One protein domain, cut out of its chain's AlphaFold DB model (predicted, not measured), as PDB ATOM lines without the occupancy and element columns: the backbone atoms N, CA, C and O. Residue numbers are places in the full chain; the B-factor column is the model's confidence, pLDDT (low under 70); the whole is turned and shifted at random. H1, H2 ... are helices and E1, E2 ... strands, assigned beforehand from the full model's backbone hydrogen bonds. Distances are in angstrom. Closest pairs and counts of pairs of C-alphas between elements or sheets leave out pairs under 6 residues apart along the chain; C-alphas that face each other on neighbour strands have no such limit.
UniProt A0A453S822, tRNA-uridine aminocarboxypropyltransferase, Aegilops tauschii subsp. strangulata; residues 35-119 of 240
ATOM      1  N   GLU A  35     132.486 164.262 157.638       88.38
ATOM      2  CA  GLU A  35     131.615 164.902 156.648       88.38
ATOM      3  C   GLU A  35     130.186 164.368 156.724       88.38
ATOM      4  O   GLU A  35     129.227 165.135 156.660       88.38
ATOM      5  N   GLU A  36     130.027 163.051 156.870       89.56
ATOM      6  CA  GLU A  36     128.713 162.439 157.031       89.56
ATOM      7  C   GLU A  36     128.039 162.928 158.313       89.56
ATOM      8  O   GLU A  36     126.877 163.330 158.277       89.56
ATOM      9  N   TRP A  37     128.777 162.951 159.425       90.56
ATOM     10  CA  TRP A  37     128.303 163.484 160.699       90.56
ATOM     11  C   TRP A  37     127.779 164.913 160.558       90.56
ATOM     12  O   TRP A  37     126.644 165.200 160.939       90.56
ATOM     13  N   GLN A  38     128.559 165.792 159.928       88.50
ATOM     14  CA  GLN A  38     128.179 167.192 159.751       88.50
ATOM     15  C   GLN A  38     126.933 167.363 158.875       88.50
ATOM     16  O   GLN A  38     126.098 168.239 159.123       88.50
ATOM     17  N   ARG A  39     126.729 166.479 157.889       86.12
ATOM     18  CA  ARG A  39     125.510 166.490 157.066       86.12
ATOM     19  C   ARG A  39     124.244 166.210 157.870       86.12
ATOM     20  O   ARG A  39     123.188 166.667 157.441       86.12
ATOM     21  N   TRP A  40     124.329 165.543 159.024       86.31
ATOM     22  CA  TRP A  40     123.179 165.293 159.902       86.31
ATOM     23  C   TRP A  40     122.720 166.520 160.708       86.31
ATOM     24  O   TRP A  40     121.710 166.435 161.409       86.31
ATOM     25  N   GLY A  41     123.381 167.675 160.565       79.31
ATOM     26  CA  GLY A  41     122.912 168.952 161.121       79.31
ATOM     27  C   GLY A  41     123.776 169.520 162.241       79.31
ATOM     28  O   GLY A  41     123.328 170.396 162.976       79.31
ATOM     29  N   THR A  42     125.002 169.030 162.380       81.69
ATOM     30  CA  THR A  42     125.991 169.550 163.326       81.69
ATOM     31  C   THR A  42     127.168 170.178 162.586       81.69
ATOM     32  O   THR A  42     127.499 169.781 161.472       81.69
ATOM     33  N   SER A  43     127.798 171.177 163.194       82.19
ATOM     34  CA  SER A  43     129.047 171.779 162.712       82.19
ATOM     35  C   SER A  43     130.280 171.250 163.453       82.19
ATOM     36  O   SER A  43     131.406 171.532 163.045       82.19
ATOM     37  N   SER A  44     130.084 170.466 164.518       85.31
ATOM     38  CA  SER A  44     131.158 169.861 165.306       85.31
ATOM     39  C   SER A  44     131.778 168.636 164.612       85.31
ATOM     40  O   SER A  44     131.151 168.020 163.743       85.31
ATOM     41  N   PRO A  45     133.001 168.239 165.010       89.44
ATOM     42  CA  PRO A  45     133.514 166.893 164.766       89.44
ATOM     43  C   PRO A  45     132.648 165.818 165.441       89.44
ATOM     44  O   PRO A  45     131.905 166.103 166.382       89.44
ATOM     45  N   LEU A  46     132.754 164.570 164.974       91.12
ATOM     46  CA  LEU A  46     132.071 163.434 165.599       91.12
ATOM     47  C   LEU A  46     132.679 163.159 166.992       91.12
ATOM     48  O   LEU A  46     133.891 162.947 167.067       91.12
ATOM     49  N   PRO A  47     131.884 163.147 168.079       93.56
ATOM     50  CA  PRO A  47     132.393 162.946 169.437       93.56
ATOM     51  C   PRO A  47     133.108 161.605 169.608       93.56
ATOM     52  O   PRO A  47     132.658 160.579 169.086       93.56
ATOM     53  N   THR A  48     134.182 161.585 170.398       93.00
ATOM     54  CA  THR A  48     135.065 160.411 170.530       93.00
ATOM     55  C   THR A  48     134.315 159.212 171.103       93.00
ATOM     56  O   THR A  48     134.477 158.075 170.652       93.00
ATOM     57  N   VAL A  49     133.436 159.469 172.074       91.75
ATOM     58  CA  VAL A  49     132.586 158.441 172.685       91.75
ATOM     59  C   VAL A  49     131.620 157.815 171.675       91.75
ATOM     60  O   VAL A  49     131.417 156.602 171.690       91.75
ATOM     61  N   VAL A  50     131.092 158.607 170.733       92.94
ATOM     62  CA  VAL A  50     130.210 158.120 169.661       92.94
ATOM     63  C   VAL A  50     131.006 157.305 168.641       92.94
ATOM     64  O   VAL A  50     130.556 156.226 168.260       92.94
ATOM     65  N   VAL A  51     132.208 157.755 168.252       93.25
ATOM     66  CA  VAL A  51     133.124 156.990 167.377       93.25
ATOM     67  C   VAL A  51     133.398 155.604 167.963       93.25
ATOM     68  O   VAL A  51     133.268 154.597 167.270       93.25
ATOM     69  N   SER A  52     133.732 155.539 169.256       91.81
ATOM     70  CA  SER A  52     134.024 154.277 169.943       91.81
ATOM     71  C   SER A  52     132.839 153.312 169.905       91.81
ATOM     72  O   SER A  52     133.013 152.142 169.566       91.81
ATOM     73  N   VAL A  53     131.629 153.803 170.192       91.81
ATOM     74  CA  VAL A  53     130.396 153.006 170.122       91.81
ATOM     75  C   VAL A  53     130.139 152.512 168.701       91.81
ATOM     76  O   VAL A  53     129.910 151.323 168.506       91.81
ATOM     77  N   VAL A  54     130.208 153.396 167.700       92.06
ATOM     78  CA  VAL A  54     129.992 153.028 166.292       92.06
ATOM     79  C   VAL A  54     130.974 151.939 165.866       92.06
ATOM     80  O   VAL A  54     130.561 150.940 165.285       92.06
ATOM     81  N   ARG A  55     132.255 152.078 166.215       91.88
ATOM     82  CA  ARG A  55     133.273 151.066 165.920       91.88
ATOM     83  C   ARG A  55     132.966 149.727 166.590       91.88
ATOM     84  O   ARG A  55     133.085 148.695 165.943       91.88
ATOM     85  N   GLN A  56     132.547 149.734 167.856       90.56
ATOM     86  CA  GLN A  56     132.171 148.507 168.570       90.56
ATOM     87  C   GLN A  56     130.968 147.808 167.935       90.56
ATOM     88  O   GLN A  56     130.929 146.580 167.917       90.56
ATOM     89  N   LEU A  57     129.996 148.570 167.430       89.88
ATOM     90  CA  LEU A  57     128.866 148.017 166.693       89.88
ATOM     91  C   LEU A  57     129.357 147.385 165.380       89.88
ATOM     92  O   LEU A  57     129.125 146.205 165.146       89.88
ATOM     93  N   LEU A  58     130.121 148.108 164.564       90.00
ATOM     94  CA  LEU A  58     130.642 147.575 163.295       90.00
ATOM     95  C   LEU A  58     131.540 146.335 163.485       90.00
ATOM     96  O   LEU A  58     131.511 145.412 162.675       90.00
ATOM     97  N   GLU A  59     132.305 146.267 164.576       90.00
ATOM     98  CA  GLU A  59     133.079 145.073 164.934       90.00
ATOM     99  C   GLU A  59     132.168 143.865 165.204       90.00
ATOM    100  O   GLU A  59     132.478 142.755 164.777       90.00
ATOM    101  N   MET A  60     131.009 144.071 165.839       86.25
ATOM    102  CA  MET A  60     130.025 143.003 166.034       86.25
ATOM    103  C   MET A  60     129.461 142.485 164.706       86.25
ATOM    104  O   MET A  60     129.324 141.272 164.560       86.25
ATOM    105  N   GLU A  61     129.180 143.361 163.732       87.75
ATOM    106  CA  GLU A  61     128.799 142.934 162.371       87.75
ATOM    107  C   GLU A  61     129.899 142.089 161.732       87.75
ATOM    108  O   GLU A  61     129.637 141.015 161.190       87.75
ATOM    109  N   SER A  62     131.149 142.552 161.835       86.31
ATOM    110  CA  SER A  62     132.299 141.853 161.264       86.31
ATOM    111  C   SER A  62     132.510 140.472 161.885       86.31
ATOM    112  O   SER A  62     132.862 139.541 161.165       86.31
ATOM    113  N   VAL A  63     132.327 140.331 163.201       86.88
ATOM    114  CA  VAL A  63     132.495 139.056 163.917       86.88
ATOM    115  C   VAL A  63     131.362 138.084 163.593       86.88
ATOM    116  O   VAL A  63     131.610 136.892 163.426       86.88
ATOM    117  N   ALA A  64     130.127 138.576 163.489       84.25
ATOM    118  CA  ALA A  64     128.967 137.748 163.170       84.25
ATOM    119  C   ALA A  64     128.875 137.385 161.676       84.25
ATOM    120  O   ALA A  64     128.181 136.437 161.320       84.25
ATOM    121  N   GLY A  65     129.547 138.136 160.794       83.00
ATOM    122  CA  GLY A  65     129.450 137.955 159.343       83.00
ATOM    123  C   GLY A  65     128.072 138.316 158.769       83.00
ATOM    124  O   GLY A  65     127.788 138.007 157.613       83.00
ATOM    125  N   GLU A  66     127.222 138.976 159.557       84.50
ATOM    126  CA  GLU A  66     125.889 139.437 159.173       84.50
ATOM    127  C   GLU A  66     125.769 140.945 159.427       84.50
ATOM    128  O   GLU A  66     126.363 141.492 160.356       84.50
ATOM    129  N   LYS A  67     124.987 141.636 158.590       83.06
ATOM    130  CA  LYS A  67     124.661 143.048 158.804       83.06
ATOM    131  C   LYS A  67     123.601 143.199 159.889       83.06
ATOM    132  O   LYS A  67     122.584 142.502 159.865       83.06
ATOM    133  N   MET A  68     123.782 144.178 160.770       84.69
ATOM    134  CA  MET A  68     122.751 144.555 161.722       84.69
ATOM    135  C   MET A  68     121.494 144.999 160.989       84.69
ATOM    136  O   MET A  68     121.528 145.697 159.973       84.69
ATOM    137  N   ARG A  69     120.354 144.618 161.556       81.88
ATOM    138  CA  ARG A  69     119.050 145.068 161.088       81.88
ATOM    139  C   ARG A  69     118.499 146.055 162.093       81.88
ATOM    140  O   ARG A  69     118.399 145.758 163.282       81.88
ATOM    141  N   PHE A  70     118.106 147.214 161.594       82.19
ATOM    142  CA  PHE A  70     117.440 148.241 162.377       82.19
ATOM    143  C   PHE A  70     115.979 148.333 161.939       82.19
ATOM    144  O   PHE A  70     115.660 148.137 160.768       82.19
ATOM    145  N   GLY A  71     115.062 148.608 162.865       72.00
ATOM    146  CA  GLY A  71     113.669 148.854 162.496       72.00
ATOM    147  C   GLY A  71     112.755 149.228 163.658       72.00
ATOM    148  O   GLY A  71     113.167 149.238 164.817       72.00
ATOM    149  N   GLY A  72     111.487 149.491 163.329       65.06
ATOM    150  CA  GLY A  72     110.477 149.986 164.268       65.06
ATOM    151  C   GLY A  72     110.650 151.471 164.604       65.06
ATOM    152  O   GLY A  72     111.587 152.125 164.129       65.06
ATOM    153  N   VAL A  73     109.757 152.004 165.449       56.22
ATOM    154  CA  VAL A  73     109.834 153.394 165.926       56.22
ATOM    155  C   VAL A  73     111.174 153.605 166.620       56.22
ATOM    156  O   VAL A  73     111.430 153.138 167.733       56.22
ATOM    157  N   GLY A  74     112.044 154.330 165.930       60.19
ATOM    158  CA  GLY A  74     113.327 154.736 166.449       60.19
ATOM    159  C   GLY A  74     114.553 153.996 165.915       60.19
ATOM    160  O   GLY A  74     115.596 154.079 166.555       60.19
ATOM    161  N   SER A  75     114.459 153.280 164.786       67.94
ATOM    162  CA  SER A  75     115.606 152.560 164.193       67.94
ATOM    163  C   SER A  75     116.347 151.705 165.231       67.94
ATOM    164  O   SER A  75     117.569 151.761 165.339       67.94
ATOM    165  N   LYS A  76     115.600 150.975 166.069       78.31
ATOM    166  CA  LYS A  76     116.189 150.135 167.117       78.31
ATOM    167  C   LYS A  76     116.822 148.901 166.487       78.31
ATOM    168  O   LYS A  76     116.327 148.400 165.478       78.31
ATOM    169  N   LEU A  77     117.888 148.411 167.110       81.06
ATOM    170  CA  LEU A  77     118.534 147.163 166.726       81.06
ATOM    171  C   LEU A  77     117.551 145.990 166.891       81.06
ATOM    172  O   LEU A  77     116.805 145.940 167.874       81.06
ATOM    173  N   LYS A  78     117.510 145.078 165.915       82.31
ATOM    174  CA  LYS A  78     116.611 143.913 165.875       82.31
ATOM    175  C   LYS A  78     117.393 142.594 165.860       82.31
ATOM    176  O   LYS A  78     118.547 142.559 165.443       82.31
ATOM    177  N   GLY A  79     116.708 141.513 166.243       81.69
ATOM    178  CA  GLY A  79     117.239 140.144 166.216       81.69
ATOM    179  C   GLY A  79     118.371 139.915 167.216       81.69
ATOM    180  O   GLY A  79     118.529 140.690 168.157       81.69
ATOM    181  N   ASP A  80     119.181 138.888 166.973       80.75
ATOM    182  CA  ASP A  80     120.249 138.430 167.876       80.75
ATOM    183  C   ASP A  80     121.264 139.530 168.224       80.75
ATOM    184  O   ASP A  80     121.768 139.601 169.346       80.75
ATOM    185  N   PHE A  81     121.514 140.460 167.296       83.38
ATOM    186  CA  PHE A  81     122.367 141.621 167.545       83.38
ATOM    187  C   PHE A  81     121.860 142.492 168.694       83.38
ATOM    188  O   PHE A  81     122.675 143.000 169.464       83.38
ATOM    189  N   LYS A  82     120.537 142.648 168.837       84.50
ATOM    190  CA  LYS A  82     119.930 143.409 169.935       84.50
ATOM    191  C   LYS A  82     120.297 142.792 171.277       84.50
ATOM    192  O   LYS A  82     120.761 143.503 172.159       84.50
ATOM    193  N   ASP A  83     120.133 141.481 171.418       84.06
ATOM    194  CA  ASP A  83     120.347 140.800 172.694       84.06
ATOM    195  C   ASP A  83     121.829 140.775 173.083       84.06
ATOM    196  O   ASP A  83     122.182 141.008 174.245       84.06
ATOM    197  N   VAL A  84     122.712 140.547 172.104       85.12
ATOM    198  CA  VAL A  84     124.169 140.580 172.297       85.12
ATOM    199  C   VAL A  84     124.628 141.983 172.701       85.12
ATOM    200  O   VAL A  84     125.388 142.133 173.664       85.12
ATOM    201  N   GLU A  85     124.150 143.013 172.003       88.12
ATOM    202  CA  GLU A  85     124.496 144.407 172.280       88.12
ATOM    203  C   GLU A  85     123.928 144.864 173.627       88.12
ATOM    204  O   GLU A  85     124.678 145.398 174.441       88.12
ATOM    205  N   ASP A  86     122.664 144.559 173.940       86.44
ATOM    206  CA  ASP A  86     122.036 144.887 175.225       86.44
ATOM    207  C   ASP A  86     122.746 144.196 176.400       86.44
ATOM    208  O   ASP A  86     122.839 144.758 177.497       86.44
ATOM    209  N   LYS A  87     123.253 142.970 176.211       88.25
ATOM    210  CA  LYS A  87     124.049 142.266 177.228       88.25
ATOM    211  C   LYS A  87     125.415 142.927 177.425       88.25
ATOM    212  O   LYS A  87     125.808 143.157 178.569       88.25
ATOM    213  N   LYS A  88     126.113 143.268 176.337       87.06
ATOM    214  CA  LYS A  88     127.408 143.967 176.385       87.06
ATOM    215  C   LYS A  88     127.263 145.353 177.013       87.06
ATOM    216  O   LYS A  88     128.032 145.696 177.905       87.06
ATOM    217  N   HIS A  89     126.246 146.109 176.608       86.75
ATOM    218  CA  HIS A  89     125.943 147.423 177.155       86.75
ATOM    219  C   HIS A  89     125.667 147.349 178.655       86.75
ATOM    220  O   HIS A  89     126.255 148.121 179.402       86.75
ATOM    221  N   ARG A  90     124.819 146.417 179.118       88.44
ATOM    222  CA  ARG A  90     124.557 146.239 180.558       88.44
ATOM    223  C   ARG A  90     125.830 145.927 181.337       88.44
ATOM    224  O   ARG A  90     126.082 146.584 182.340       88.44
ATOM    225  N   ALA A  91     126.656 145.010 180.833       90.06
ATOM    226  CA  ALA A  91     127.924 144.670 181.469       90.06
ATOM    227  C   ALA A  91     128.853 145.891 181.586       90.06
ATOM    228  O   ALA A  91     129.354 146.173 182.667       90.06
ATOM    229  N   VAL A  92     129.038 146.664 180.510       88.12
ATOM    230  CA  VAL A  92     129.853 147.892 180.553       88.12
ATOM    231  C   VAL A  92     129.233 148.918 181.501       88.12
ATOM    232  O   VAL A  92     129.931 149.470 182.347       88.12
ATOM    233  N   TYR A  93     127.922 149.136 181.422       87.06
ATOM    234  CA  TYR A  93     127.209 150.110 182.247       87.06
ATOM    235  C   TYR A  93     127.333 149.817 183.751       87.06
ATOM    236  O   TYR A  93     127.451 150.746 184.548       87.06
ATOM    237  N   GLU A  94     127.345 148.543 184.148       89.94
ATOM    238  CA  GLU A  94     127.567 148.113 185.535       89.94
ATOM    239  C   GLU A  94     128.996 148.388 186.025       89.94
ATOM    240  O   GLU A  94     129.183 148.683 187.205       89.94
ATOM    241  N   THR A  95     129.996 148.352 185.136       91.69
ATOM    242  CA  THR A  95     131.391 148.677 185.495       91.69
ATOM    243  C   THR A  95     131.649 150.170 185.682       91.69
ATOM    244  O   THR A  95     132.620 150.546 186.338       91.69
ATOM    245  N   LEU A  96     130.792 151.033 185.129       90.31
ATOM    246  CA  LEU A  96     130.920 152.476 185.301       90.31
ATOM    247  C   LEU A  96     130.502 152.851 186.731       90.31
ATOM    248  O   LEU A  96     129.411 152.510 187.191       90.31
ATOM    249  N   ALA A  97     131.369 153.560 187.451       84.75
ATOM    250  CA  ALA A  97     131.070 154.035 188.805       84.75
ATOM    251  C   ALA A  97     130.425 155.429 188.789       84.75
ATOM    252  O   ALA A  97     129.545 155.716 189.598       84.75
ATOM    253  N   ASP A  98     130.845 156.268 187.845       91.94
ATOM    254  CA  ASP A  98     130.469 157.671 187.749       91.94
ATOM    255  C   ASP A  98     129.150 157.881 186.981       91.94
ATOM    256  O   ASP A  98     128.876 157.214 185.975       91.94
ATOM    257  N   SER A  99     128.308 158.795 187.471       87.62
ATOM    258  CA  SER A  99     127.001 159.081 186.868       87.62
ATOM    259  C   SER A  99     127.122 159.746 185.502       87.62
ATOM    260  O   SER A  99     126.321 159.446 184.614       87.62
ATOM    261  N   ASP A 100     128.132 160.593 185.311       87.75
ATOM    262  CA  ASP A 100     128.313 161.345 184.072       87.75
ATOM    263  C   ASP A 100     128.883 160.428 182.989       87.75
ATOM    264  O   ASP A 100     128.397 160.426 181.859       87.75
ATOM    265  N   GLN A 101     129.806 159.531 183.345       89.38
ATOM    266  CA  GLN A 101     130.264 158.453 182.463       89.38
ATOM    267  C   GLN A 101     129.116 157.543 182.018       89.38
ATOM    268  O   GLN A 101     129.034 157.181 180.842       89.38
ATOM    269  N   LYS A 102     128.201 157.182 182.929       90.69
ATOM    270  CA  LYS A 102     126.997 156.408 182.584       90.69
ATOM    271  C   LYS A 102     126.101 157.153 181.607       90.69
ATOM    272  O   LYS A 102     125.639 156.555 180.633       90.69
ATOM    273  N   LEU A 103     125.866 158.440 181.852       91.00
ATOM    274  CA  LEU A 103     125.065 159.286 180.975       91.00
ATOM    275  C   LEU A 103     125.708 159.422 179.590       91.00
ATOM    276  O   LEU A 103     125.013 159.267 178.585       91.00
ATOM    277  N   GLN A 104     127.021 159.647 179.529       92.56
ATOM    278  CA  GLN A 104     127.758 159.744 178.272       92.56
ATOM    279  C   GLN A 104     127.719 158.446 177.485       92.56
ATOM    280  O   GLN A 104     127.406 158.450 176.294       92.56
ATOM    281  N   TYR A 105     127.959 157.323 178.156       91.81
ATOM    282  CA  TYR A 105     127.902 156.016 177.522       91.81
ATOM    283  C   TYR A 105     126.498 155.704 176.988       91.81
ATOM    284  O   TYR A 105     126.345 155.284 175.838       91.81
ATOM    285  N   TYR A 106     125.460 155.993 177.777       92.06
ATOM    286  CA  TYR A 106     124.071 155.840 177.356       92.06
ATOM    287  C   TYR A 106     123.738 156.700 176.131       92.06
ATOM    288  O   TYR A 106     123.159 156.209 175.158       92.06
ATOM    289  N   SER A 107     124.111 157.979 176.165       94.00
ATOM    290  CA  SER A 107     123.822 158.947 175.106       94.00
ATOM    291  C   SER A 107     124.552 158.581 173.816       94.00
ATOM    292  O   SER A 107     123.931 158.515 172.753       94.00
ATOM    293  N   ALA A 108     125.837 158.229 173.919       94.25
ATOM    294  CA  ALA A 108     126.645 157.772 172.798       94.25
ATOM    295  C   ALA A 108     126.078 156.496 172.163       94.25
ATOM    296  O   ALA A 108     126.008 156.414 170.936       94.25
ATOM    297  N   ARG A 109     125.591 155.542 172.974       92.12
ATOM    298  CA  ARG A 109     124.879 154.355 172.478       92.12
ATOM    299  C   ARG A 109     123.656 154.724 171.651       92.12
ATOM    300  O   ARG A 109     123.507 154.230 170.535       92.12
ATOM    301  N   GLN A 110     122.779 155.578 172.186       91.88
ATOM    302  CA  GLN A 110     121.574 155.985 171.461       91.88
ATOM    303  C   GLN A 110     121.943 156.628 170.118       91.88
ATOM    304  O   GLN A 110     121.407 156.233 169.087       91.88
ATOM    305  N   ILE A 111     122.905 157.552 170.111       92.88
ATOM    306  CA  ILE A 111     123.356 158.246 168.899       92.88
ATOM    307  C   ILE A 111     123.967 157.265 167.890       92.88
ATOM    308  O   ILE A 111     123.606 157.303 166.714       92.88
ATOM    309  N   GLY A 112     124.847 156.362 168.332       92.06
ATOM    310  CA  GLY A 112     125.515 155.384 167.470       92.06
ATOM    311  C   GLY A 112     124.530 154.454 166.760       92.06
ATOM    312  O   GLY A 112     124.563 154.342 165.533       92.06
ATOM    313  N   CYS A 113     123.590 153.862 167.505       89.88
ATOM    314  CA  CYS A 113     122.538 153.021 166.927       89.88
ATOM    315  C   CYS A 113     121.675 153.795 165.921       89.88
ATOM    316  O   CYS A 113     121.311 153.263 164.875       89.88
ATOM    317  N   ARG A 114     121.372 155.066 166.207       89.06
ATOM    318  CA  ARG A 114     120.596 155.921 165.301       89.06
ATOM    319  C   ARG A 114     121.340 156.241 164.019       89.06
ATOM    320  O   ARG A 114     120.724 156.156 162.963       89.06
ATOM    321  N   LEU A 115     122.623 156.588 164.100       90.44
ATOM    322  CA  LEU A 115     123.449 156.868 162.925       90.44
ATOM    323  C   LEU A 115     123.467 155.670 161.981       90.44
ATOM    324  O   LEU A 115     123.126 155.817 160.810       90.44
ATOM    325  N   LEU A 116     123.795 154.487 162.503       88.81
ATOM    326  CA  LEU A 116     123.860 153.268 161.698       88.81
ATOM    327  C   LEU A 116     122.488 152.871 161.156       88.81
ATOM    328  O   LEU A 116     122.355 152.599 159.966       88.81
ATOM    329  N   GLY A 117     121.457 152.925 162.000       86.81
ATOM    330  CA  GLY A 117     120.105 152.561 161.604       86.81
ATOM    331  C   GLY A 117     119.470 153.506 160.590       86.81
ATOM    332  O   GLY A 117     118.633 153.053 159.824       86.81
ATOM    333  N   SER A 118     119.874 154.781 160.551       85.50
ATOM    334  CA  SER A 118     119.277 155.826 159.698       85.50
ATOM    335  C   SER A 118     119.913 155.974 158.314       85.50
ATOM    336  O   SER A 118     119.419 156.729 157.467       85.50
ATOM    337  N   ARG A 119     121.028 155.283 158.069       85.75
ATOM    338  CA  ARG A 119     121.795 155.403 156.829       85.75
ATOM    339  C   ARG A 119     121.029 154.879 155.625       85.75
ATOM    340  O   ARG A 119     120.486 153.783 155.628       85.75
TER     341      ARG A 119
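This is residues 35 to 119 of the 240 residues of the protein "tRNA-uridine aminocarboxypropyltransferase" of Aegilops tauschii subsp. strangulata (UniProt A0A453S822). Two long helices, H3 and H4, run side by side in opposite directions as a U, and a third long helix, H2, crosses obliquely over one side of this pair, from H4 toward the beginning of H3. A small two-stranded hairpin, E1 and E2, lies on the other side of the pair, near the beginning of H3 and the end of H4, while the short helix H1 sits off to one side, apart from the other named elements. The printed part has 85 residues, with four named helices and two named strands in the order H1, H2, E1, E2, H3, H4; the sheet has the order E1 - E2 and is antiparallel. The class is mostly helix. The whole is compact, with a radius of gyration of the C-alphas of 13.1 A and spans of 35 by 32 by 25 A.

H1 is residues 35 to 39, 6.3 A from first to last C-alpha, and begins with C-alpha 35 at (131.615, 164.902, 156.648). H2 is residues 48 to 64 and is 24.6 A long. E1, residues 69 to 71, is 6.7 A long, and E2, residues 76 to 78, is 6.4 A long. H3 is residues 80 to 95, 23.2 A long, with C-alpha 80 at (120.249, 138.430, 167.876). H4, the longest helix, is residues 99 to 118, 28.4 A long, and ends with C-alpha 118 at (119.277, 155.826, 159.698).

H1 is apart from H2, E1, E2, H3 and H4. H2 touches H4 with its residues 49 to 54 alone, at a steep tilt of 56 degrees, the same way; the closest C-alphas, of Val 50 and Ala 108, are 4.8 A apart. H2 and H3 are close but not clearly touching, with the closest C-alphas, of Met 60 and Phe 81, 7.9 A apart; their tilt is steep, 43 degrees, opposite ways. E1 and E2 form a hairpin and are antiparallel at 130 degrees, with N 71 and O 76 at 2.9 A and N 78 and O 69 at 2.9 A within hydrogen-bond range. The closest C-alphas of E1 and H4, of Phe 70 and Gly 117, are 5.1 A apart. E1 and H3 are near each other, with 5 pairs of C-alphas within 10 A. H3 and H4 are close but not clearly touching, at a shallow tilt of 18 degrees, opposite ways; their closest C-alphas, of Tyr 93 and Lys 102, are 6.3 A apart. In H1, H2, H3 and H4 every O i to N i+4 pair is within hydrogen-bond range.

The two C-alphas farthest apart, of Ser 43 and Asp 80, are 34.9 A apart. The printed part has no cut. No link is long; the link from H1 to H2, with 8 residues, is short, and the other links are tight. The mean pLDDT of the printed part is 86.6, and residues 72 to 75, between E1 and E2, are under 70.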